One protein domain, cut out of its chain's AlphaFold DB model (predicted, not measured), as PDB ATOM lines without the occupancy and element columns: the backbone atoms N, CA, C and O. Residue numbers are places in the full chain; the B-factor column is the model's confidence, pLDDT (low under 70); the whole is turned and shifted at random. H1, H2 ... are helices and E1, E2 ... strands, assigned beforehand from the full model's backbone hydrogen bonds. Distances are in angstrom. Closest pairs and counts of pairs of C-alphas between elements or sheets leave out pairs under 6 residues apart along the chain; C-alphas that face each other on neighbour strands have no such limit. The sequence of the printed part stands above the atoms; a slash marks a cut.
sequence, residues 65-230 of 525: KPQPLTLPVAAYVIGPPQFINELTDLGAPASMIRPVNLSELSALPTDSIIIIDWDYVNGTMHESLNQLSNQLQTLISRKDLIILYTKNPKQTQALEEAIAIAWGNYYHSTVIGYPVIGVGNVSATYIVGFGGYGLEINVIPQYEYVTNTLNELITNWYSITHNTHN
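What this domain is: This is residues 65 to 230 of the 525 residues of an uncharacterized protein of Vulcanisaeta souniana JCM 11219 (UniProt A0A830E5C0). A twisted sheet of six strands makes the middle layer of three, with H4 and H5 over one face and H1 and H6 over the other. The hairpin of E6 and E7 makes one side of the sheet, and E5 packs on H5 and E7. The printed part has 166 residues with six named helices and seven named strands, in the order E1 H1 E2 H2 E3 H3 H4 E4 H5 E5 E6 E7 H6; the sheet, E2 E1 E3 E4 E6 E7, is mixed, and so is the class. It is compact, with a radius of gyration of the C-alphas of 14.6 A and spans of 44 by 40 by 33 A.

How they stand to each other: E1, residues 75 to 78, is parallel to its neighbours E2, residues 97 to 99, and E3, residues 113 to 117; within hydrogen-bond range are N 98 and O 75, 2.8 A, and N 76 and O 113, 2.8 A. H1, residues 81 to 89, is over E1 at a height over the sheet of 8.8 A. E1, H1, E2 are a strand-helix-strand unit, parallel neighbour strands joined through a helix, its crossover right-handed. H2, residues 102 to 107, only grazes the sheet; E2, H2, E3 are a split unit, E1 between its strands, also right-handed. H3, residues 118 to 125, is over none of the strands. H4, residues 129 to 141, touches H2 with residues 135 to 139 alone, the C-alphas of Ser 106 and Thr 138 closest at 6.7 A. E3, H3, H4 and E4, residues 145 to 150, make another right-handed unit, with N 114 and O 145 at 2.8 A. H5, residues 153 to 171, touches H4 at a steep tilt of 48 degrees, the C-alphas of Gln 137 and Ala 166 closest at 4.4 A. E5, residues 176 to 180, pairs with no named strand; its closest C-alpha pair with H5 is Ile 176 and Gly 168, 5.7 A. E6, residues 189 to 195, is antiparallel to E4, with N 148 and O 191 at 2.8 A, and to E7, residues 199 to 205, with N 192 and O 202 at 2.8 A. H6, residues 210 to 225, and H5 lie on opposite faces, at heights of 9.2 A and 8.6 A. Every O i to N i+4 pair is within hydrogen-bond range in H1, H3 and H6, against 7 of 9 in H4, 13 of 15 in H5 and 0 of 2 in H2, which has 2 of 3 O i to N i+3 pairs.

Where its parts are: E1 begins at C-alpha 75 (20.398, 13.695, 74.729), and H6 ends at C-alpha 225 (22.746, -0.236, 81.831). From first to last C-alpha H5 measures 28.2 A, H6 22.5 A and E6 20.3 A.

The domain as a whole: The C-alphas of Lys 65 and Thr 174, the two farthest apart, are 44.7 A apart. The printed part has no cut and no long link. Its mean pLDDT is 80.2; 36 residues are under 70, among them residues 172 to 187.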
ATOM      1  N   LYS A  65       6.140  21.619  92.380       46.72
ATOM      2  CA  LYS A  65       6.929  22.331  91.377       46.72
ATOM      3  C   LYS A  65       7.450  21.279  90.390       46.72
ATOM      4  O   LYS A  65       8.138  20.372  90.862       46.72
ATOM      5  N   PRO A  66       7.162  21.397  89.079       57.03
ATOM      6  CA  PRO A  66       7.667  20.455  88.093       57.03
ATOM      7  C   PRO A  66       9.174  20.317  88.285       57.03
ATOM      8  O   PRO A  66       9.892  21.330  88.310       57.03
ATOM      9  N   GLN A  67       9.645  19.093  88.519       72.75
ATOM     10  CA  GLN A  67      11.080  18.865  88.565       72.75
ATOM     11  C   GLN A  67      11.636  19.100  87.159       72.75
ATOM     12  O   GLN A  67      10.966  18.769  86.184       72.75
ATOM     13  N   PRO A  68      12.825  19.706  87.020       84.25
ATOM     14  CA  PRO A  68      13.458  19.805  85.714       84.25
ATOM     15  C   PRO A  68      13.809  18.406  85.189       84.25
ATOM     16  O   PRO A  68      14.193  17.525  85.966       84.25
ATOM     17  N   LEU A  69      13.710  18.212  83.873       87.75
ATOM     18  CA  LEU A  69      14.152  16.977  83.230       87.75
ATOM     19  C   LEU A  69      15.654  16.766  83.475       87.75
ATOM     20  O   LEU A  69      16.487  17.621  83.159       87.75
ATOM     21  N   THR A  70      15.997  15.617  84.037       88.00
ATOM     22  CA  THR A  70      17.354  15.241  84.418       88.00
ATOM     23  C   THR A  70      17.939  14.330  83.352       88.00
ATOM     24  O   THR A  70      17.411  13.263  83.068       88.00
ATOM     25  N   LEU A  71      19.057  14.755  82.769       90.94
ATOM     26  CA  LEU A  71      19.773  14.006  81.742       90.94
ATOM     27  C   LEU A  71      21.153  13.613  82.297       90.94
ATOM     28  O   LEU A  71      22.009  14.493  82.426       90.94
ATOM     29  N   PRO A  72      21.388  12.337  82.661       90.88
ATOM     30  CA  PRO A  72      22.682  11.884  83.183       90.88
ATOM     31  C   PRO A  72      23.780  11.875  82.108       90.88
ATOM     32  O   PRO A  72      24.963  11.983  82.426       90.88
ATOM     33  N   VAL A  73      23.388  11.808  80.834       92.81
ATOM     34  CA  VAL A  73      24.255  11.874  79.651       92.81
ATOM     35  C   VAL A  73      23.669  12.839  78.612       92.81
ATOM     36  O   VAL A  73      22.600  13.414  78.819       92.81
ATOM     37  N   ALA A  74      24.366  13.053  77.494       92.62
ATOM     38  CA  ALA A  74      23.837  13.877  76.409       92.62
ATOM     39  C   ALA A  74      22.579  13.242  75.784       92.62
ATOM     40  O   ALA A  74      22.540  12.035  75.550       92.62
ATOM     41  N   ALA A  75      21.589  14.083  75.473       96.38
ATOM     42  CA  ALA A  75      20.398  13.695  74.729       96.38
ATOM     43  C   ALA A  75      20.525  14.143  73.271       96.38
ATOM     44  O   ALA A  75      20.633  15.340  72.985       96.38
ATOM     45  N   TYR A  76      20.506  13.188  72.351       97.50
ATOM     46  CA  TYR A  76      20.521  13.427  70.918       97.50
ATOM     47  C   TYR A  76      19.088  13.499  70.399       97.50
ATOM     48  O   TYR A  76      18.320  12.555  70.555       97.50
ATOM     49  N   VAL A  77      18.720  14.640  69.818       97.50
ATOM     50  CA  VAL A  77      17.323  14.962  69.505       97.50
ATOM     51  C   VAL A  77      17.125  15.084  68.002       97.50
ATOM     52  O   VAL A  77      17.804  15.881  67.350       97.50
ATOM     53  N   ILE A  78      16.158  14.336  67.476       96.56
ATOM     54  CA  ILE A  78      15.684  14.422  66.095       96.56
ATOM     55  C   ILE A  78      14.304  15.064  66.126       96.56
ATOM     56  O   ILE A  78      13.342  14.479  66.612       96.56
ATOM     57  N   GLY A  79      14.206  16.284  65.615       95.38
ATOM     58  CA  GLY A  79      12.963  17.038  65.630       95.38
ATOM     59  C   GLY A  79      13.161  18.467  65.144       95.38
ATOM     60  O   GLY A  79      14.296  18.920  64.949       95.38
ATOM     61  N   PRO A  80      12.066  19.209  64.946       94.31
ATOM     62  CA  PRO A  80      12.142  20.604  64.565       94.31
ATOM     63  C   PRO A  80      12.652  21.448  65.752       94.31
ATOM     64  O   PRO A  80      12.517  21.044  66.910       94.31
ATOM     65  N   PRO A  81      13.189  22.660  65.519       93.31
ATOM     66  CA  PRO A  81      13.680  23.530  66.596       93.31
ATOM     67  C   PRO A  81      12.656  23.800  67.708       93.31
ATOM     68  O   PRO A  81      13.029  23.983  68.863       93.31
ATOM     69  N   GLN A  82      11.363  23.810  67.376       93.12
ATOM     70  CA  GLN A  82      10.278  23.967  68.342       93.12
ATOM     71  C   GLN A  82      10.231  22.815  69.353       93.12
ATOM     72  O   GLN A  82      10.035  23.076  70.532       93.12
ATOM     73  N   PHE A  83      10.481  21.578  68.923       93.94
ATOM     74  CA  PHE A  83      10.491  20.413  69.808       93.94
ATOM     75  C   PHE A  83      11.658  20.464  70.807       93.94
ATOM     76  O   PHE A  83      11.497  20.164  71.984       93.94
ATOM     77  N   ILE A  84      12.826  20.957  70.383       93.50
ATOM     78  CA  ILE A  84      13.964  21.193  71.290       93.50
ATOM     79  C   ILE A  84      13.622  22.243  72.359       93.50
ATOM     80  O   ILE A  84      14.035  22.113  73.515       93.50
ATOM     81  N   ASN A  85      12.858  23.275  71.989       91.44
ATOM     82  CA  ASN A  85      12.371  24.257  72.955       91.44
ATOM     83  C   ASN A  85      11.373  23.618  73.932       91.44
ATOM     84  O   ASN A  85      11.515  23.848  75.126       91.44
ATOM     85  N   GLU A  86      10.456  22.761  73.460       90.44
ATOM     86  CA  GLU A  86       9.533  22.006  74.327       90.44
ATOM     87  C   GLU A  86      10.307  21.171  75.373       90.44
ATOM     88  O   GLU A  86       9.993  21.226  76.560       90.44
ATOM     89  N   LEU A  87      11.388  20.484  74.983       91.00
ATOM     90  CA  LEU A  87      12.249  19.748  75.926       91.00
ATOM     91  C   LEU A  87      12.963  20.672  76.928       91.00
ATOM     92  O   LEU A  87      13.113  20.336  78.103       91.00
ATOM     93  N   THR A  88      13.401  21.846  76.475       91.19
ATOM     94  CA  THR A  88      14.033  22.848  77.349       91.19
ATOM     95  C   THR A  88      13.022  23.429  78.345       91.19
ATOM     96  O   THR A  88      13.369  23.656  79.504       91.19
ATOM     97  N   ASP A  89      11.764  23.604  77.930       88.69
ATOM     98  CA  ASP A  89      10.654  24.044  78.782       88.69
ATOM     99  C   ASP A  89      10.277  22.982  79.830       88.69
ATOM    100  O   ASP A  89       9.897  23.335  80.949       88.69
ATOM    101  N   LEU A  90      10.488  21.689  79.533       86.50
ATOM    102  CA  LEU A  90      10.450  20.600  80.526       86.50
ATOM    103  C   LEU A  90      11.644  20.628  81.504       86.50
ATOM    104  O   LEU A  90      11.724  19.814  82.423       86.50
ATOM    105  N   GLY A  91      12.576  21.567  81.345       88.75
ATOM    106  CA  GLY A  91      13.716  21.772  82.237       88.75
ATOM    107  C   GLY A  91      14.986  21.026  81.832       88.75
ATOM    108  O   GLY A  91      15.951  21.044  82.597       88.75
ATOM    109  N   ALA A  92      15.022  20.415  80.642       91.56
ATOM    110  CA  ALA A  92      16.230  19.794  80.116       91.56
ATOM    111  C   ALA A  92      17.336  20.852  79.917       91.56
ATOM    112  O   ALA A  92      17.105  21.877  79.264       91.56
ATOM    113  N   PRO A  93      18.565  20.640  80.423       91.38
ATOM    114  CA  PRO A  93      19.640  21.599  80.213       91.38
ATOM    115  C   PRO A  93      19.992  21.702  78.724       91.38
ATOM    116  O   PRO A  93      20.430  20.724  78.119       91.38
ATOM    117  N   ALA A  94      19.907  22.901  78.140       90.06
ATOM    118  CA  ALA A  94      20.257  23.123  76.731       90.06
ATOM    119  C   ALA A  94      21.690  22.660  76.386       90.06
ATOM    120  O   ALA A  94      21.971  22.239  75.267       90.06
ATOM    121  N   SER A  95      22.606  22.677  77.364       92.88
ATOM    122  CA  SER A  95      23.972  22.163  77.216       92.88
ATOM    123  C   SER A  95      24.063  20.642  77.089       92.88
ATOM    124  O   SER A  95      25.121  20.164  76.684       92.88
ATOM    125  N   MET A  96      23.013  19.888  77.414       94.38
ATOM    126  CA  MET A  96      22.936  18.428  77.272       94.38
ATOM    127  C   MET A  96      22.193  17.997  76.002       94.38
ATOM    128  O   MET A  96      22.373  16.867  75.563       94.38
ATOM    129  N   ILE A  97      21.422  18.892  75.375       96.06
ATOM    130  CA  ILE A  97      20.707  18.604  74.128       96.06
ATOM    131  C   ILE A  97      21.654  18.744  72.928       96.06
ATOM    132  O   ILE A  97      22.403  19.720  72.796       96.06
ATOM    133  N   ARG A  98      21.635  17.754  72.036       96.75
ATOM    134  CA  ARG A  98      22.416  17.699  70.796       96.75
ATOM    135  C   ARG A  98      21.474  17.410  69.625       96.75
ATOM    136  O   ARG A  98      21.092  16.263  69.432       96.75
ATOM    137  N   PRO A  99      21.079  18.426  68.844       96.12
ATOM    138  CA  PRO A  99      20.278  18.199  67.646       96.12
ATOM    139  C   PRO A  99      21.061  17.351  66.642       96.12
ATOM    140  O   PRO A  99      22.226  17.657  66.377       96.12
ATOM    141  N   VAL A 100      20.433  16.315  66.092       95.44
ATOM    142  CA  VAL A 100      21.022  15.427  65.076       95.44
ATOM    143  C   VAL A 100      19.987  15.058  64.020       95.44
ATOM    144  O   VAL A 100      18.783  15.201  64.227       95.44
ATOM    145  N   ASN A 101      20.458  14.572  62.875       89.94
ATOM    146  CA  ASN A 101      19.610  13.971  61.855       89.94
ATOM    147  C   ASN A 101      19.534  12.453  62.026       89.94
ATOM    148  O   ASN A 101      20.416  11.815  62.597       89.94
ATOM    149  N   LEU A 102      18.506  11.857  61.428       84.25
ATOM    150  CA  LEU A 102      18.280  10.415  61.455       84.25
ATOM    151  C   LEU A 102      19.452   9.603  60.873       84.25
ATOM    152  O   LEU A 102      19.804   8.547  61.392       84.25
ATOM    153  N   SER A 103      20.127  10.130  59.847       84.88
ATOM    154  CA  SER A 103      21.312   9.504  59.240       84.88
ATOM    155  C   SER A 103      22.529   9.447  60.170       84.88
ATOM    156  O   SER A 103      23.440   8.650  59.941       84.88
ATOM    157  N   GLU A 104      22.555  10.267  61.222       89.31
ATOM    158  CA  GLU A 104      23.667  10.352  62.168       89.31
ATOM    159  C   GLU A 104      23.532   9.341  63.317       89.31
ATOM    160  O   GLU A 104      24.520   9.098  64.008       89.31
ATOM    161  N   LEU A 105      22.367   8.692  63.483       87.44
ATOM    162  CA  LEU A 105      22.087   7.750  64.580       87.44
ATOM    163  C   LEU A 105      23.150   6.650  64.721       87.44
ATOM    164  O   LEU A 105      23.593   6.341  65.830       87.44
ATOM    165  N   SER A 106      23.604   6.097  63.595       84.94
ATOM    166  CA  SER A 106      24.618   5.032  63.560       84.94
ATOM    167  C   SER A 106      26.006   5.477  64.043       84.94
ATOM    168  O   SER A 106      26.793   4.644  64.486       84.94
ATOM    169  N   ALA A 107      26.303   6.779  64.000       88.06
ATOM    170  CA  ALA A 107      27.597   7.350  64.379       88.06
ATOM    171  C   ALA A 107      27.621   7.925  65.808       88.06
ATOM    172  O   ALA A 107      28.663   8.409  66.256       88.06
ATOM    173  N   LEU A 108      26.489   7.894  66.515       91.38
ATOM    174  CA  LEU A 108      26.393   8.362  67.895       91.38
ATOM    175  C   LEU A 108      27.183   7.463  68.867       91.38
ATOM    176  O   LEU A 108      27.399   6.279  68.578       91.38
ATOM    177  N   PRO A 109      27.634   8.013  70.009       90.50
ATOM    178  CA  PRO A 109      28.222   7.209  71.075       90.50
ATOM    179  C   PRO A 109      27.214   6.200  71.645       90.50
ATOM    180  O   PRO A 109      26.008   6.366  71.490       90.50
ATOM    181  N   THR A 110      27.727   5.148  72.288       89.69
ATOM    182  CA  THR A 110      26.911   4.187  73.048       89.69
ATOM    183  C   THR A 110      26.393   4.818  74.336       89.69
ATOM    184  O   THR A 110      26.878   5.881  74.738       89.69
ATOM    185  N   ASP A 111      25.438   4.152  74.986       86.25
ATOM    186  CA  ASP A 111      24.901   4.539  76.294       86.25
ATOM    187  C   ASP A 111      24.368   5.987  76.306       86.25
ATOM    188  O   ASP A 111      24.603   6.769  77.231       86.25
ATOM    189  N   SER A 112      23.683   6.365  75.225       93.50
ATOM    190  CA  SER A 112      23.150   7.710  74.992       93.50
ATOM    191  C   SER A 112      21.628   7.764  75.120       93.50
ATOM    192  O   SER A 112      20.943   6.752  75.009       93.50
ATOM    193  N   ILE A 113      21.082   8.970  75.304       96.81
ATOM    194  CA  ILE A 113      19.632   9.206  75.250       96.81
ATOM    195  C   ILE A 113      19.278   9.700  73.850       96.81
ATOM    196  O   ILE A 113      19.826  10.706  73.395       96.81
ATOM    197  N   ILE A 114      18.358   9.021  73.171       97.31
ATOM    198  CA  ILE A 114      17.886   9.366  71.829       97.31
ATOM    199  C   ILE A 114      16.416   9.768  71.915       97.31
ATOM    200  O   ILE A 114      15.578   8.966  72.315       97.31
ATOM    201  N   ILE A 115      16.097  11.004  71.529       97.44
ATOM    202  CA  ILE A 115      14.730  11.538  71.557       97.44
ATOM    203  C   ILE A 115      14.286  11.864  70.132       97.44
ATOM    204  O   ILE A 115      14.940  12.647  69.441       97.44
ATOM    205  N   ILE A 116      13.175  11.283  69.689       97.00
ATOM    206  CA  ILE A 116      12.682  11.400  68.314       97.00
ATOM    207  C   ILE A 116      11.257  11.951  68.326       97.00
ATOM    208  O   ILE A 116      10.342  11.311  68.840       97.00
ATOM    209  N   ASP A 117      11.056  13.115  67.710       96.38
ATOM    210  CA  ASP A 117       9.728  13.597  67.323       96.38
ATOM    211  C   ASP A 117       9.253  12.787  66.109       96.38
ATOM    212  O   ASP A 117       9.673  13.023  64.968       96.38
ATOM    213  N   TRP A 118       8.406  11.790  66.364       92.94
ATOM    214  CA  TRP A 118       7.911  10.889  65.331       92.94
ATOM    215  C   TRP A 118       7.040  11.615  64.310       92.94
ATOM    216  O   TRP A 118       7.138  11.329  63.117       92.94
ATOM    217  N   ASP A 119       6.235  12.590  64.732       90.88
ATOM    218  CA  ASP A 119       5.369  13.324  63.809       90.88
ATOM    219  C   ASP A 119       6.203  14.105  62.786       90.88
ATOM    220  O   ASP A 119       5.854  14.182  61.604       90.88
ATOM    221  N   TYR A 120       7.340  14.650  63.222       93.00
ATOM    222  CA  TYR A 120       8.303  15.291  62.337       93.00
ATOM    223  C   TYR A 120       9.005  14.294  61.411       93.00
ATOM    224  O   TYR A 120       9.084  14.538  60.204       93.00
ATOM    225  N   VAL A 121       9.490  13.173  61.945       89.12
ATOM    226  CA  VAL A 121      10.184  12.140  61.159       89.12
ATOM    227  C   VAL A 121       9.255  11.536  60.098       89.12
ATOM    228  O   VAL A 121       9.578  11.539  58.910       89.12
ATOM    229  N   ASN A 122       8.049  11.128  60.478       83.19
ATOM    230  CA  ASN A 122       7.050  10.592  59.556       83.19
ATOM    231  C   ASN A 122       6.551  11.664  58.569       83.19
ATOM    232  O   ASN A 122       6.573  11.479  57.352       83.19
ATOM    233  N   GLY A 123       6.145  12.834  59.070       84.00
ATOM    234  CA  GLY A 123       5.519  13.870  58.247       84.00
ATOM    235  C   GLY A 123       6.481  14.628  57.329       84.00
ATOM    236  O   GLY A 123       6.100  14.994  56.217       84.00
ATOM    237  N   THR A 124       7.714  14.874  57.781       85.19
ATOM    238  CA  THR A 124       8.697  15.715  57.069       85.19
ATOM    239  C   THR A 124       9.794  14.895  56.404       85.19
ATOM    240  O   THR A 124      10.198  15.224  55.290       85.19
ATOM    241  N   MET A 125      10.295  13.852  57.072       82.81
ATOM    242  CA  MET A 125      11.336  12.983  56.505       82.81
ATOM    243  C   MET A 125      10.744  11.812  55.709       82.81
ATOM    244  O   MET A 125      11.485  11.151  54.987       82.81
ATOM    245  N   HIS A 126       9.420  11.612  55.770       79.81
ATOM    246  CA  HIS A 126       8.699  10.541  55.071       79.81
ATOM    247  C   HIS A 126       9.205   9.141  55.430       79.81
ATOM    248  O   HIS A 126       9.210   8.235  54.598       79.81
ATOM    249  N   GLU A 127       9.641   8.979  56.677       75.81
ATOM    250  CA  GLU A 127      10.130   7.712  57.205       75.81
ATOM    251  C   GLU A 127       8.966   6.830  57.661       75.81
ATOM    252  O   GLU A 127       8.024   7.285  58.311       75.81
ATOM    253  N   SER A 128       9.040   5.547  57.316       74.62
ATOM    254  CA  SER A 128       8.067   4.536  57.733       74.62
ATOM    255  C   SER A 128       8.440   3.902  59.076       74.62
ATOM    256  O   SER A 128       9.601   3.901  59.481       74.62
ATOM    257  N   LEU A 129       7.464   3.284  59.750       68.88
ATOM    258  CA  LEU A 129       7.694   2.536  60.998       68.88
ATOM    259  C   LEU A 129       8.723   1.407  60.827       68.88
ATOM    260  O   LEU A 129       9.512   1.144  61.729       68.88
ATOM    261  N   ASN A 130       8.771   0.787  59.645       62.34
ATOM    262  CA  ASN A 130       9.759  -0.241  59.319       62.34
ATOM    263  C   ASN A 130      11.180   0.330  59.276       62.34
ATOM    264  O   ASN A 130      12.115  -0.259  59.816       62.34
ATOM    265  N   GLN A 131      11.349   1.495  58.642       70.81
ATOM    266  CA  GLN A 131      12.641   2.180  58.606       70.81
ATOM    267  C   GLN A 131      13.062   2.633  60.003       70.81
ATOM    268  O   GLN A 131      14.220   2.428  60.367       70.81
ATOM    269  N   LEU A 132      12.118   3.157  60.795       79.25
ATOM    270  CA  LEU A 132      12.349   3.491  62.196       79.25
ATOM    271  C   LEU A 132      12.846   2.262  62.967       79.25
ATOM    272  O   LEU A 132      13.931   2.309  63.533       79.25
ATOM    273  N   SER A 133      12.119   1.142  62.937       72.19
ATOM    274  CA  SER A 133      12.496  -0.080  63.663       72.19
ATOM    275  C   SER A 133      13.906  -0.575  63.299       72.19
ATOM    276  O   SER A 133      14.719  -0.865  64.179       72.19
ATOM    277  N   ASN A 134      14.259  -0.560  62.008       73.06
ATOM    278  CA  ASN A 134      15.610  -0.911  61.553       73.06
ATOM    279  C   ASN A 134      16.693   0.023  62.126       73.06
ATOM    280  O   ASN A 134      17.781  -0.426  62.487       73.06
ATOM    281  N   GLN A 135      16.413   1.323  62.224       83.44
ATOM    282  CA  GLN A 135      17.341   2.286  62.824       83.44
ATOM    283  C   GLN A 135      17.453   2.089  64.341       83.44
ATOM    284  O   GLN A 135      18.562   2.119  64.882       83.44
ATOM    285  N   LEU A 136      16.329   1.829  65.016       87.50
ATOM    286  CA  LEU A 136      16.278   1.573  66.455       87.50
ATOM    287  C   LEU A 136      17.064   0.312  66.847       87.50
ATOM    288  O   LEU A 136      17.650   0.290  67.925       87.50
ATOM    289  N   GLN A 137      17.171  -0.696  65.972       83.75
ATOM    290  CA  GLN A 137      17.947  -1.916  66.244       83.75
ATOM    291  C   GLN A 137      19.405  -1.600  66.622       83.75
ATOM    292  O   GLN A 137      19.964  -2.193  67.548       83.75
ATOM    293  N   THR A 138      20.016  -0.620  65.942       86.75
ATOM    294  CA  THR A 138      21.381  -0.174  66.267       86.75
ATOM    295  C   THR A 138      21.427   0.490  67.643       86.75
ATOM    296  O   THR A 138      22.356   0.237  68.403       86.75
ATOM    297  N   LEU A 139      20.421   1.291  67.997       91.88
ATOM    298  CA  LEU A 139      20.346   1.960  69.302       91.88
ATOM    299  C   LEU A 139      20.227   0.939  70.441       91.88
ATOM    300  O   LEU A 139      20.961   1.007  71.426       91.88
ATOM    301  N   ILE A 140      19.383  -0.080  70.253       88.50
ATOM    302  CA  ILE A 140      19.207  -1.172  71.218       88.50
ATOM    303  C   ILE A 140      20.509  -1.949  71.410       88.50
ATOM    304  O   ILE A 140      20.874  -2.258  72.544       88.50
ATOM    305  N   SER A 141      21.262  -2.197  70.332       85.88
ATOM    306  CA  SER A 141      22.563  -2.871  70.433       85.88
ATOM    307  C   SER A 141      23.578  -2.139  71.309       85.88
ATOM    308  O   SER A 141      24.439  -2.759  71.934       85.88
ATOM    309  N   ARG A 142      23.452  -0.812  71.374       88.88
ATOM    310  CA  ARG A 142      24.316   0.084  72.141       88.88
ATOM    311  C   ARG A 142      23.766   0.422  73.523       88.88
ATOM    312  O   ARG A 142      24.364   1.256  74.193       88.88
ATOM    313  N   LYS A 143      22.657  -0.215  73.927       88.69
ATOM    314  CA  LYS A 143      21.949   0.039  75.191       88.69
ATOM    315  C   LYS A 143      21.509   1.499  75.360       88.69
ATOM    316  O   LYS A 143      21.385   1.986  76.482       88.69
ATOM    317  N   ASP A 144      21.267   2.193  74.252       93.69
ATOM    318  CA  ASP A 144      20.767   3.566  74.271       93.69
ATOM    319  C   ASP A 144      19.327   3.606  74.823       93.69
ATOM    320  O   ASP A 144      18.542   2.679  74.604       93.69
ATOM    321  N   LEU A 145      18.967   4.698  75.504       95.50
ATOM    322  CA  LEU A 145      17.577   4.992  75.860       95.50
ATOM    323  C   LEU A 145      16.864   5.596  74.655       95.50
ATOM    324  O   LEU A 145      17.323   6.602  74.110       95.50
ATOM    325  N   ILE A 146      15.723   5.032  74.275       96.69
ATOM    326  CA  ILE A 146      14.903   5.528  73.171       96.69
ATOM    327  C   ILE A 146      13.676   6.224  73.757       96.69
ATOM    328  O   ILE A 146      12.955   5.645  74.564       96.69
ATOM    329  N   ILE A 147      13.424   7.462  73.335       96.62
ATOM    330  CA  ILE A 147      12.217   8.223  73.666       96.62
ATOM    331  C   ILE A 147      11.583   8.688  72.355       96.62
ATOM    332  O   ILE A 147      12.121   9.550  71.662       96.62
ATOM    333  N   LEU A 148      10.432   8.127  72.005       95.62
ATOM    334  CA  LEU A 148       9.632   8.548  70.857       95.62
ATOM    335  C   LEU A 148       8.521   9.481  71.338       95.62
ATOM    336  O   LEU A 148       7.904   9.235  72.368       95.62
ATOM    337  N   TYR A 149       8.247  10.545  70.597       94.75
ATOM    338  CA  TYR A 149       7.176  11.490  70.900       94.75
ATOM    339  C   TYR A 149       6.191  11.581  69.739       94.75
ATOM    340  O   TYR A 149       6.606  11.698  68.586       94.75
ATOM    341  N   THR A 150       4.893  11.587  70.043       88.19
ATOM    342  CA  THR A 150       3.834  11.874  69.067       88.19
ATOM    343  C   THR A 150       2.696  12.674  69.699       88.19
ATOM    344  O   THR A 150       2.276  12.421  70.828       88.19
ATOM    345  N   LYS A 151       2.151  13.631  68.947       85.50
ATOM    346  CA  LYS A 151       0.902  14.355  69.236       85.50
ATOM    347  C   LYS A 151      -0.332  13.557  68.814       85.50
ATOM    348  O   LYS A 151      -1.461  13.975  69.064       85.50
ATOM    349  N   ASN A 152      -0.149  12.428  68.133       74.12
ATOM    350  CA  ASN A 152      -1.228  11.546  67.733       74.12
ATOM    351  C   ASN A 152      -1.231  10.295  68.625       74.12
ATOM    352  O   ASN A 152      -0.547   9.326  68.298       74.12
ATOM    353  N   PRO A 153      -2.043  10.249  69.700       63.91
ATOM    354  CA  PRO A 153      -2.063   9.105  70.619       63.91
ATOM    355  C   PRO A 153      -2.409   7.777  69.930       63.91
ATOM    356  O   PRO A 153      -2.084   6.714  70.444       63.91
ATOM    357  N   LYS A 154      -2.994   7.814  68.730       63.88
ATOM    358  CA  LYS A 154      -3.341   6.624  67.935       63.88
ATOM    359  C   LYS A 154      -2.143   5.966  67.266       63.88
ATOM    360  O   LYS A 154      -2.275   4.882  66.717       63.88
ATOM    361  N   GLN A 155      -0.996   6.640  67.254       68.00
ATOM    362  CA  GLN A 155       0.260   6.076  66.762       68.00
ATOM    363  C   GLN A 155       1.079   5.430  67.881       68.00
ATOM    364  O   GLN A 155       2.049   4.750  67.571       68.00
ATOM    365  N   THR A 156       0.680   5.591  69.147       66.44
ATOM    366  CA  THR A 156       1.395   5.064  70.320       66.44
ATOM    367  C   THR A 156       1.689   3.573  70.183       66.44
ATOM    368  O   THR A 156       2.856   3.197  70.154       66.44
ATOM    369  N   GLN A 157       0.660   2.755  69.949       62.94
ATOM    370  CA  GLN A 157       0.813   1.302  69.827       62.94
ATOM    371  C   GLN A 157       1.784   0.894  68.714       62.94
ATOM    372  O   GLN A 157       2.578  -0.028  68.879       62.94
ATOM    373  N   ALA A 158       1.750   1.600  67.584       63.44
ATOM    374  CA  ALA A 158       2.628   1.321  66.454       63.44
ATOM    375  C   ALA A 158       4.093   1.714  66.738       63.44
ATOM    376  O   ALA A 158       5.021   1.132  66.177       63.44
ATOM    377  N   LEU A 159       4.315   2.701  67.610       72.06
ATOM    378  CA  LEU A 159       5.647   3.112  68.057       72.06
ATOM    379  C   LEU A 159       6.208   2.168  69.123       72.06
ATOM    380  O   LEU A 159       7.396   1.849  69.070       72.06
ATOM    381  N   GLU A 160       5.366   1.676  70.034       71.88
ATOM    382  CA  GLU A 160       5.724   0.580  70.945       71.88
ATOM    383  C   GLU A 160       6.137  -0.669  70.146       71.88
ATOM    384  O   GLU A 160       7.209  -1.232  70.380       71.88
ATOM    385  N   GLU A 161       5.356  -1.028  69.118       65.38
ATOM    386  CA  GLU A 161       5.664  -2.141  68.211       65.38
ATOM    387  C   GLU A 161       7.022  -1.954  67.522       65.38
ATOM    388  O   GLU A 161       7.827  -2.884  67.456       65.38
ATOM    389  N   ALA A 162       7.322  -0.741  67.041       71.38
ATOM    390  CA  ALA A 162       8.583  -0.455  66.366       71.38
ATOM    391  C   ALA A 162       9.805  -0.690  67.274       71.38
ATOM    392  O   ALA A 162      10.808  -1.240  66.801       71.38
ATOM    393  N   ILE A 163       9.717  -0.313  68.558       80.00
ATOM    394  CA  ILE A 163      10.756  -0.586  69.566       80.00
ATOM    395  C   ILE A 163      10.846  -2.093  69.833       80.00
ATOM    396  O   ILE A 163      11.946  -2.650  69.830       80.00
ATOM    397  N   ALA A 164       9.710  -2.773  70.011       70.88
ATOM    398  CA  ALA A 164       9.681  -4.204  70.300       70.88
ATOM    399  C   ALA A 164      10.257  -5.054  69.157       70.88
ATOM    400  O   ALA A 164      11.072  -5.946  69.399       70.88
ATOM    401  N   ILE A 165       9.913  -4.739  67.905       66.88
ATOM    402  CA  ILE A 165      10.492  -5.375  66.713       66.88
ATOM    403  C   ILE A 165      11.998  -5.113  66.646       66.88
ATOM    404  O   ILE A 165      12.773  -6.037  66.397       66.88
ATOM    405  N   ALA A 166      12.433  -3.873  66.898       74.19
ATOM    406  CA  ALA A 166      13.851  -3.525  66.878       74.19
ATOM    407  C   ALA A 166      14.638  -4.347  67.910       74.19
ATOM    408  O   ALA A 166      15.727  -4.850  67.614       74.19
ATOM    409  N   TRP A 167      14.061  -4.527  69.100       81.06
ATOM    410  CA  TRP A 167      14.639  -5.336  70.164       81.06
ATOM    411  C   TRP A 167      14.702  -6.812  69.780       81.06
ATOM    412  O   TRP A 167      15.770  -7.423  69.863       81.06
ATOM    413  N   GLY A 168      13.588  -7.366  69.290       69.19
ATOM    414  CA  GLY A 168      13.499  -8.767  68.881       69.19
ATOM    415  C   GLY A 168      14.490  -9.102  67.777       69.19
ATOM    416  O   GLY A 168      15.197 -10.105  67.857       69.19
ATOM    417  N   ASN A 169      14.634  -8.206  66.800       68.06
ATOM    418  CA  ASN A 169      15.596  -8.363  65.718       68.06
ATOM    419  C   ASN A 169      17.044  -8.332  66.219       68.06
ATOM    420  O   ASN A 169      17.873  -9.086  65.711       68.06
ATOM    421  N   TYR A 170      17.378  -7.467  67.183       78.25
ATOM    422  CA  TYR A 170      18.729  -7.402  67.746       78.25
ATOM    423  C   TYR A 170      19.079  -8.646  68.575       78.25
ATOM    424  O   TYR A 170      20.140  -9.234  68.378       78.25
ATOM    425  N   TYR A 171      18.183  -9.071  69.468       71.31
ATOM    426  CA  TYR A 171      18.409 -10.234  70.332       71.31
ATOM    427  C   TYR A 171      18.094 -11.577  69.653       71.31
ATOM    428  O   TYR A 171      18.234 -12.625  70.279       71.31
ATOM    429  N   HIS A 172      17.693 -11.561  68.375       67.44
ATOM    430  CA  HIS A 172      17.200 -12.728  67.636       67.44
ATOM    431  C   HIS A 172      16.098 -13.476  68.390       67.44
ATOM    432  O   HIS A 172      16.046 -14.710  68.398       67.44
ATOM    433  N   SER A 173      15.231 -12.716  69.053       59.12
ATOM    434  CA  SER A 173      14.159 -13.297  69.831       59.12
ATOM    435  C   SER A 173      13.141 -13.953  68.914       59.12
ATOM    436  O   SER A 173      12.676 -13.365  67.941       59.12
ATOM    437  N   THR A 174      12.750 -15.175  69.260       50.72
ATOM    438  CA  THR A 174      11.623 -15.856  68.619       50.72
ATOM    439  C   THR A 174      10.283 -15.337  69.130       50.72
ATOM    440  O   THR A 174       9.266 -15.886  68.736       50.72
ATOM    441  N   VAL A 175      10.283 -14.367  70.048       51.44
ATOM    442  CA  VAL A 175       9.110 -13.804  70.721       51.44
ATOM    443  C   VAL A 175       9.328 -12.307  70.953       51.44
ATOM    444  O   VAL A 175      10.311 -11.907  71.571       51.44
ATOM    445  N   ILE A 176       8.398 -11.469  70.512       53.88
ATOM    446  CA  ILE A 176       8.330 -10.065  70.943       53.88
ATOM    447  C   ILE A 176       7.014  -9.819  71.661       53.88
ATOM    448  O   ILE A 176       5.983 -10.348  71.249       53.88
ATOM    449  N   GLY A 177       7.057  -9.041  72.736       55.66
ATOM    450  CA  GLY A 177       5.893  -8.661  73.520       55.66
ATOM    451  C   GLY A 177       6.143  -7.332  74.218       55.66
ATOM    452  O   GLY A 177       7.288  -6.927  74.405       55.66
ATOM    453  N   TYR A 178       5.068  -6.636  74.558       57.03
ATOM    454  CA  TYR A 178       5.125  -5.422  75.356       57.03
ATOM    455  C   TYR A 178       3.754  -5.168  75.994       57.03
ATOM    456  O   TYR A 178       2.722  -5.483  75.394       57.03
ATOM    457  N   PRO A 179       3.725  -4.647  77.226       50.50
ATOM    458  CA  PRO A 179       2.491  -4.199  77.857       50.50
ATOM    459  C   PRO A 179       1.942  -2.988  77.091       50.50
ATOM    460  O   PRO A 179       2.681  -2.037  76.865       50.50
ATOM    461  N   VAL A 180       0.660  -3.009  76.702       49.19
ATOM    462  CA  VAL A 180       0.016  -1.838  76.085       49.19
ATOM    463  C   VAL A 180      -0.774  -1.105  77.146       49.19
ATOM    464  O   VAL A 180      -1.701  -1.634  77.763       49.19
ATOM    465  N   ILE A 181      -0.409   0.151  77.347       49.34
ATOM    466  CA  ILE A 181      -1.135   1.035  78.245       49.34
ATOM    467  C   ILE A 181      -2.133   1.813  77.394       49.34
ATOM    468  O   ILE A 181      -1.754   2.544  76.477       49.34
ATOM    469  N   GLY A 182      -3.420   1.660  77.707       45.06
ATOM    470  CA  GLY A 182      -4.483   2.425  77.070       45.06
ATOM    471  C   GLY A 182      -4.274   3.922  77.293       45.06
ATOM    472  O   GLY A 182      -4.585   4.465  78.351       45.06
ATOM    473  N   VAL A 183      -3.759   4.614  76.280       44.72
ATOM    474  CA  VAL A 183      -3.737   6.076  76.241       44.72
ATOM    475  C   VAL A 183      -5.137   6.548  75.880       44.72
ATOM    476  O   VAL A 183      -5.563   6.427  74.735       44.72
ATOM    477  N   GLY A 184      -5.874   7.061  76.868       45.50
ATOM    478  CA  GLY A 184      -7.194   7.658  76.654       45.50
ATOM    479  C   GLY A 184      -7.158   8.886  75.724       45.50
ATOM    480  O   GLY A 184      -6.250   9.083  74.919       45.50
ATOM    481  N   ASN A 185      -8.138   9.785  75.836       51.69
ATOM    482  CA  ASN A 185      -8.192  11.002  75.008       51.69
ATOM    483  C   ASN A 185      -7.142  12.055  75.436       51.69
ATOM    484  O   ASN A 185      -7.486  13.093  76.005       51.69
ATOM    485  N   VAL A 186      -5.864  11.794  75.164       56.56
ATOM    486  CA  VAL A 186      -4.718  12.667  75.471       56.56
ATOM    487  C   VAL A 186      -4.199  13.384  74.232       56.56
ATOM    488  O   VAL A 186      -4.398  12.934  73.107       56.56
ATOM    489  N   SER A 187      -3.553  14.536  74.422       64.31
ATOM    490  CA  SER A 187      -3.089  15.380  73.309       64.31
ATOM    491  C   SER A 187      -1.722  14.999  72.748       64.31
ATOM    492  O   SER A 187      -1.411  15.410  71.635       64.31
ATOM    493  N   ALA A 188      -0.895  14.290  73.515       72.81
ATOM    494  CA  ALA A 188       0.405  13.789  73.086       72.81
ATOM    495  C   ALA A 188       0.918  12.726  74.063       72.81
ATOM    496  O   ALA A 188       0.461  12.660  75.209       72.81
ATOM    497  N   THR A 189       1.897  11.952  73.610       77.62
ATOM    498  CA  THR A 189       2.433  10.794  74.321       77.62
ATOM    499  C   THR A 189       3.936  10.667  74.080       77.62
ATOM    500  O   THR A 189       4.406  10.854  72.954       77.62
ATOM    501  N   TYR A 190       4.677  10.324  75.133       87.44
ATOM    502  CA  TYR A 190       6.053   9.839  75.056       87.44
ATOM    503  C   TYR A 190       6.055   8.315  75.190       87.44
ATOM    504  O   TYR A 190       5.418   7.779  76.089       87.44
ATOM    505  N   ILE A 191       6.774   7.626  74.313       88.94
ATOM    506  CA  ILE A 191       7.009   6.187  74.374       88.94
ATOM    507  C   ILE A 191       8.486   6.012  74.691       88.94
ATOM    508  O   ILE A 191       9.346   6.392  73.895       88.94
ATOM    509  N   VAL A 192       8.780   5.487  75.870       90.19
ATOM    510  CA  VAL A 192      10.141   5.266  76.350       90.19
ATOM    511  C   VAL A 192      10.440   3.783  76.249       90.19
ATOM    512  O   VAL A 192       9.634   2.973  76.692       90.19
ATOM    513  N   GLY A 193      11.586   3.416  75.687       90.12
ATOM    514  CA  GLY A 193      12.001   2.023  75.676       90.12
ATOM    515  C   GLY A 193      13.505   1.830  75.590       90.12
ATOM    516  O   GLY A 193      14.233   2.654  75.034       90.12
ATOM    517  N   PHE A 194      13.975   0.732  76.169       89.31
ATOM    518  CA  PHE A 194      15.382   0.347  76.143       89.31
ATOM    519  C   PHE A 194      15.557  -1.152  76.397       89.31
ATOM    520  O   PHE A 194      14.678  -1.836  76.920       89.31
ATOM    521  N   GLY A 195      16.719  -1.670  75.997       80.31
ATOM    522  CA  GLY A 195      17.133  -3.038  76.299       80.31
ATOM    523  C   GLY A 195      18.063  -3.086  77.511       80.31
ATOM    524  O   GLY A 195      19.003  -2.295  77.605       80.31
ATOM    525  N   GLY A 196      17.840  -4.045  78.407       78.88
ATOM    526  CA  GLY A 196      18.676  -4.300  79.584       78.88
ATOM    527  C   GLY A 196      18.660  -5.781  79.946       78.88
ATOM    528  O   GLY A 196      19.141  -6.612  79.180       78.88
ATOM    529  N   TYR A 197      18.060  -6.106  81.090       76.19
ATOM    530  CA  TYR A 197      17.738  -7.477  81.513       76.19
ATOM    531  C   TYR A 197      16.534  -8.090  80.768       76.19
ATOM    532  O   TYR A 197      16.293  -9.290  80.833       76.19
ATOM    533  N   GLY A 198      15.802  -7.244  80.046       79.62
ATOM    534  CA  GLY A 198      14.653  -7.548  79.203       79.62
ATOM    535  C   GLY A 198      14.414  -6.393  78.229       79.62
ATOM    536  O   GLY A 198      15.300  -5.548  78.038       79.62
ATOM    537  N   LEU A 199      13.230  -6.347  77.630       81.38
ATOM    538  CA  LEU A 199      12.712  -5.165  76.946       81.38
ATOM    539  C   LEU A 199      11.810  -4.381  77.902       81.38
ATOM    540  O   LEU A 199      10.776  -4.895  78.330       81.38
ATOM    541  N   GLU A 200      12.186  -3.137  78.188       85.75
ATOM    542  CA  GLU A 200      11.330  -2.187  78.899       85.75
ATOM    543  C   GLU A 200      10.655  -1.261  77.883       85.75
ATOM    544  O   GLU A 200      11.349  -0.669  77.050       85.75
ATOM    545  N   ILE A 201       9.324  -1.148  77.927       80.56
ATOM    546  CA  ILE A 201       8.552  -0.159  77.160       80.56
ATOM    547  C   ILE A 201       7.502   0.462  78.075       80.56
ATOM    548  O   ILE A 201       6.701  -0.245  78.683       80.56
ATOM    549  N   ASN A 202       7.484   1.790  78.133       80.25
ATOM    550  CA  ASN A 202       6.522   2.557  78.908       80.25
ATOM    551  C   ASN A 202       5.912   3.679  78.061       80.25
ATOM    552  O   ASN A 202       6.576   4.290  77.218       80.25
ATOM    553  N   VAL A 203       4.639   3.965  78.312       74.38
ATOM    554  CA  VAL A 203       3.860   4.979  77.610       74.38
ATOM    555  C   VAL A 203       3.447   6.052  78.603       74.38
ATOM    556  O   VAL A 203       2.688   5.800  79.534       74.38
ATOM    557  N   ILE A 204       3.904   7.277  78.361       76.44
ATOM    558  CA  ILE A 204       3.689   8.422  79.238       76.44
ATOM    559  C   ILE A 204       2.831   9.451  78.501       76.44
ATOM    560  O   ILE A 204       3.331  10.194  77.643       76.44
ATOM    561  N   PRO A 205       1.534   9.541  78.815       70.81
ATOM    562  CA  PRO A 205       0.706  10.607  78.289       70.81
ATOM    563  C   PRO A 205       1.181  11.972  78.812       70.81
ATOM    564  O   PRO A 205       1.613  12.110  79.959       70.81
ATOM    565  N   GLN A 206       1.091  13.014  77.981       71.00
ATOM    566  CA  GLN A 206       1.534  14.360  78.345       71.00
ATOM    567  C   GLN A 206       0.551  15.028  79.333       71.00
ATOM    568  O   GLN A 206      -0.330  15.793  78.939       71.00
ATOM    569  N   TYR A 207       0.724  14.739  80.626       69.25
ATOM    570  CA  TYR A 207       0.014  15.352  81.758       69.25
ATOM    571  C   TYR A 207       0.952  16.192  82.647       69.25
ATOM    572  O   TYR A 207       2.138  16.340  82.357       69.25
ATOM    573  N   GLU A 208       0.432  16.739  83.754       57.19
ATOM    574  CA  GLU A 208       1.170  17.607  84.695       57.19
ATOM    575  C   GLU A 208       2.433  16.948  85.295       57.19
ATOM    576  O   GLU A 208       3.384  17.650  85.631       57.19
ATOM    577  N   TYR A 209       2.494  15.611  85.347       64.81
ATOM    578  CA  TYR A 209       3.582  14.844  85.974       64.81
ATOM    579  C   TYR A 209       4.570  14.199  84.990       64.81
ATOM    580  O   TYR A 209       5.457  13.462  85.419       64.81
ATOM    581  N   VAL A 210       4.471  14.502  83.688       77.38
ATOM    582  CA  VAL A 210       5.281  13.861  82.630       77.38
ATOM    583  C   VAL A 210       6.789  13.887  82.917       77.38
ATOM    584  O   VAL A 210       7.483  12.902  82.678       77.38
ATOM    585  N   THR A 211       7.309  14.983  83.479       81.69
ATOM    586  CA  THR A 211       8.745  15.113  83.756       81.69
ATOM    587  C   THR A 211       9.217  14.216  84.898       81.69
ATOM    588  O   THR A 211      10.347  13.739  84.854       81.69
ATOM    589  N   ASN A 212       8.372  13.959  85.901       78.12
ATOM    590  CA  ASN A 212       8.730  13.075  87.011       78.12
ATOM    591  C   ASN A 212       8.855  11.631  86.509       78.12
ATOM    592  O   ASN A 212       9.899  11.015  86.701       78.12
ATOM    593  N   THR A 213       7.857  11.149  85.763       76.31
ATOM    594  CA  THR A 213       7.874   9.800  85.176       76.31
ATOM    595  C   THR A 213       9.033   9.625  84.190       76.31
ATOM    596  O   THR A 213       9.739   8.621  84.232       76.31
ATOM    597  N   LEU A 214       9.311  10.627  83.342       85.12
ATOM    598  CA  LEU A 214      10.486  10.593  82.462       85.12
ATOM    599  C   LEU A 214      11.798  10.507  83.254       85.12
ATOM    600  O   LEU A 214      12.680   9.735  82.885       85.12
ATOM    601  N   ASN A 215      11.941  11.275  84.339       86.50
ATOM    602  CA  ASN A 215      13.136  11.236  85.185       86.50
ATOM    603  C   ASN A 215      13.340   9.865  85.841       86.50
ATOM    604  O   ASN A 215      14.482   9.407  85.935       86.50
ATOM    605  N   GLU A 216      12.264   9.216  86.282       81.50
ATOM    606  CA  GLU A 216      12.309   7.875  86.870       81.50
ATOM    607  C   GLU A 216      12.803   6.845  85.855       81.50
ATOM    608  O   GLU A 216      13.791   6.162  86.123       81.50
ATOM    609  N   LEU A 217      12.223   6.816  84.653       84.25
ATOM    610  CA  LEU A 217      12.643   5.884  83.601       84.25
ATOM    611  C   LEU A 217      14.069   6.153  83.111       84.25
ATOM    612  O   LEU A 217      14.830   5.216  82.889       84.25
ATOM    613  N   ILE A 218      14.480   7.422  82.993       90.38
ATOM    614  CA  ILE A 218      15.872   7.775  82.671       90.38
ATOM    615  C   ILE A 218      16.821   7.274  83.769       90.38
ATOM    616  O   ILE A 218      17.908   6.773  83.473       90.38
ATOM    617  N   THR A 219      16.424   7.400  85.036       87.62
ATOM    618  CA  THR A 219      17.223   6.926  86.173       87.62
ATOM    619  C   THR A 219      17.311   5.401  86.189       87.62
ATOM    620  O   THR A 219      18.404   4.871  86.391       87.62
ATOM    621  N   ASN A 220      16.198   4.712  85.927       84.06
ATOM    622  CA  ASN A 220      16.118   3.255  85.847       84.06
ATOM    623  C   ASN A 220      16.963   2.701  84.688       84.06
ATOM    624  O   ASN A 220      17.804   1.823  84.873       84.06
ATOM    625  N   TRP A 221      16.835   3.287  83.496       90.06
ATOM    626  CA  TRP A 221      17.697   2.959  82.362       90.06
ATOM    627  C   TRP A 221      19.175   3.104  82.721       90.06
ATOM    628  O   TRP A 221      19.973   2.193  82.477       90.06
ATOM    629  N   TYR A 222      19.554   4.235  83.323       89.50
ATOM    630  CA  TYR A 222      20.943   4.492  83.677       89.50
ATOM    631  C   TYR A 222      21.452   3.480  84.714       89.50
ATOM    632  O   TYR A 222      22.565   2.971  84.569       89.50
ATOM    633  N   SER A 223      20.642   3.136  85.724       84.88
ATOM    634  CA  SER A 223      21.036   2.180  86.764       84.88
ATOM    635  C   SER A 223      21.227   0.762  86.224       84.88
ATOM    636  O   SER A 223      22.229   0.119  86.563       84.88
ATOM    637  N   ILE A 224      20.315   0.304  85.362       81.31
ATOM    638  CA  ILE A 224      20.346  -1.019  84.730       81.31
ATOM    639  C   ILE A 224      21.538  -1.126  83.777       81.31
ATOM    640  O   ILE A 224      22.338  -2.055  83.867       81.31
ATOM    641  N   THR A 225      21.708  -0.159  82.874       82.56
ATOM    642  CA  THR A 225      22.746  -0.236  81.831       82.56
ATOM    643  C   THR A 225      24.166  -0.087  82.372       82.56
ATOM    644  O   THR A 225      25.093  -0.683  81.816       82.56
ATOM    645  N   HIS A 226      24.342   0.637  83.482       81.81
ATOM    646  CA  HIS A 226      25.645   0.870  84.112       81.81
ATOM    647  C   HIS A 226      25.925  -0.050  85.309       81.81
ATOM    648  O   HIS A 226      26.934   0.141  85.995       81.81
ATOM    649  N   ASN A 227      25.072  -1.051  85.564       73.50
ATOM    650  CA  ASN A 227      25.183  -1.976  86.699       73.50
ATOM    651  C   ASN A 227      25.354  -1.259  88.053       73.50
ATOM    652  O   ASN A 227      26.025  -1.760  88.956       73.50
ATOM    653  N   THR A 228      24.786  -0.059  88.192       66.56
ATOM    654  CA  THR A 228      24.681   0.617  89.494       66.56
ATOM    655  C   THR A 228      23.380   0.256  90.198       66.56
ATOM    656  O   THR A 228      23.147   0.703  91.322       66.56
ATOM    657  N   HIS A 229      22.537  -0.540  89.539       62.34
ATOM    658  CA  HIS A 229      21.424  -1.224  90.166       62.34
ATOM    659  C   HIS A 229      21.962  -2.146  91.262       62.34
ATOM    660  O   HIS A 229      22.739  -3.062  90.994       62.34
ATOM    661  N   ASN A 230      21.613  -1.861  92.514       53.66
ATOM    662  CA  ASN A 230      22.001  -2.713  93.629       53.66
ATOM    663  C   ASN A 230      20.927  -3.790  93.786       53.66
ATOM    664  O   ASN A 230      19.840  -3.448  94.254       53.66
TER     665      ASN A 230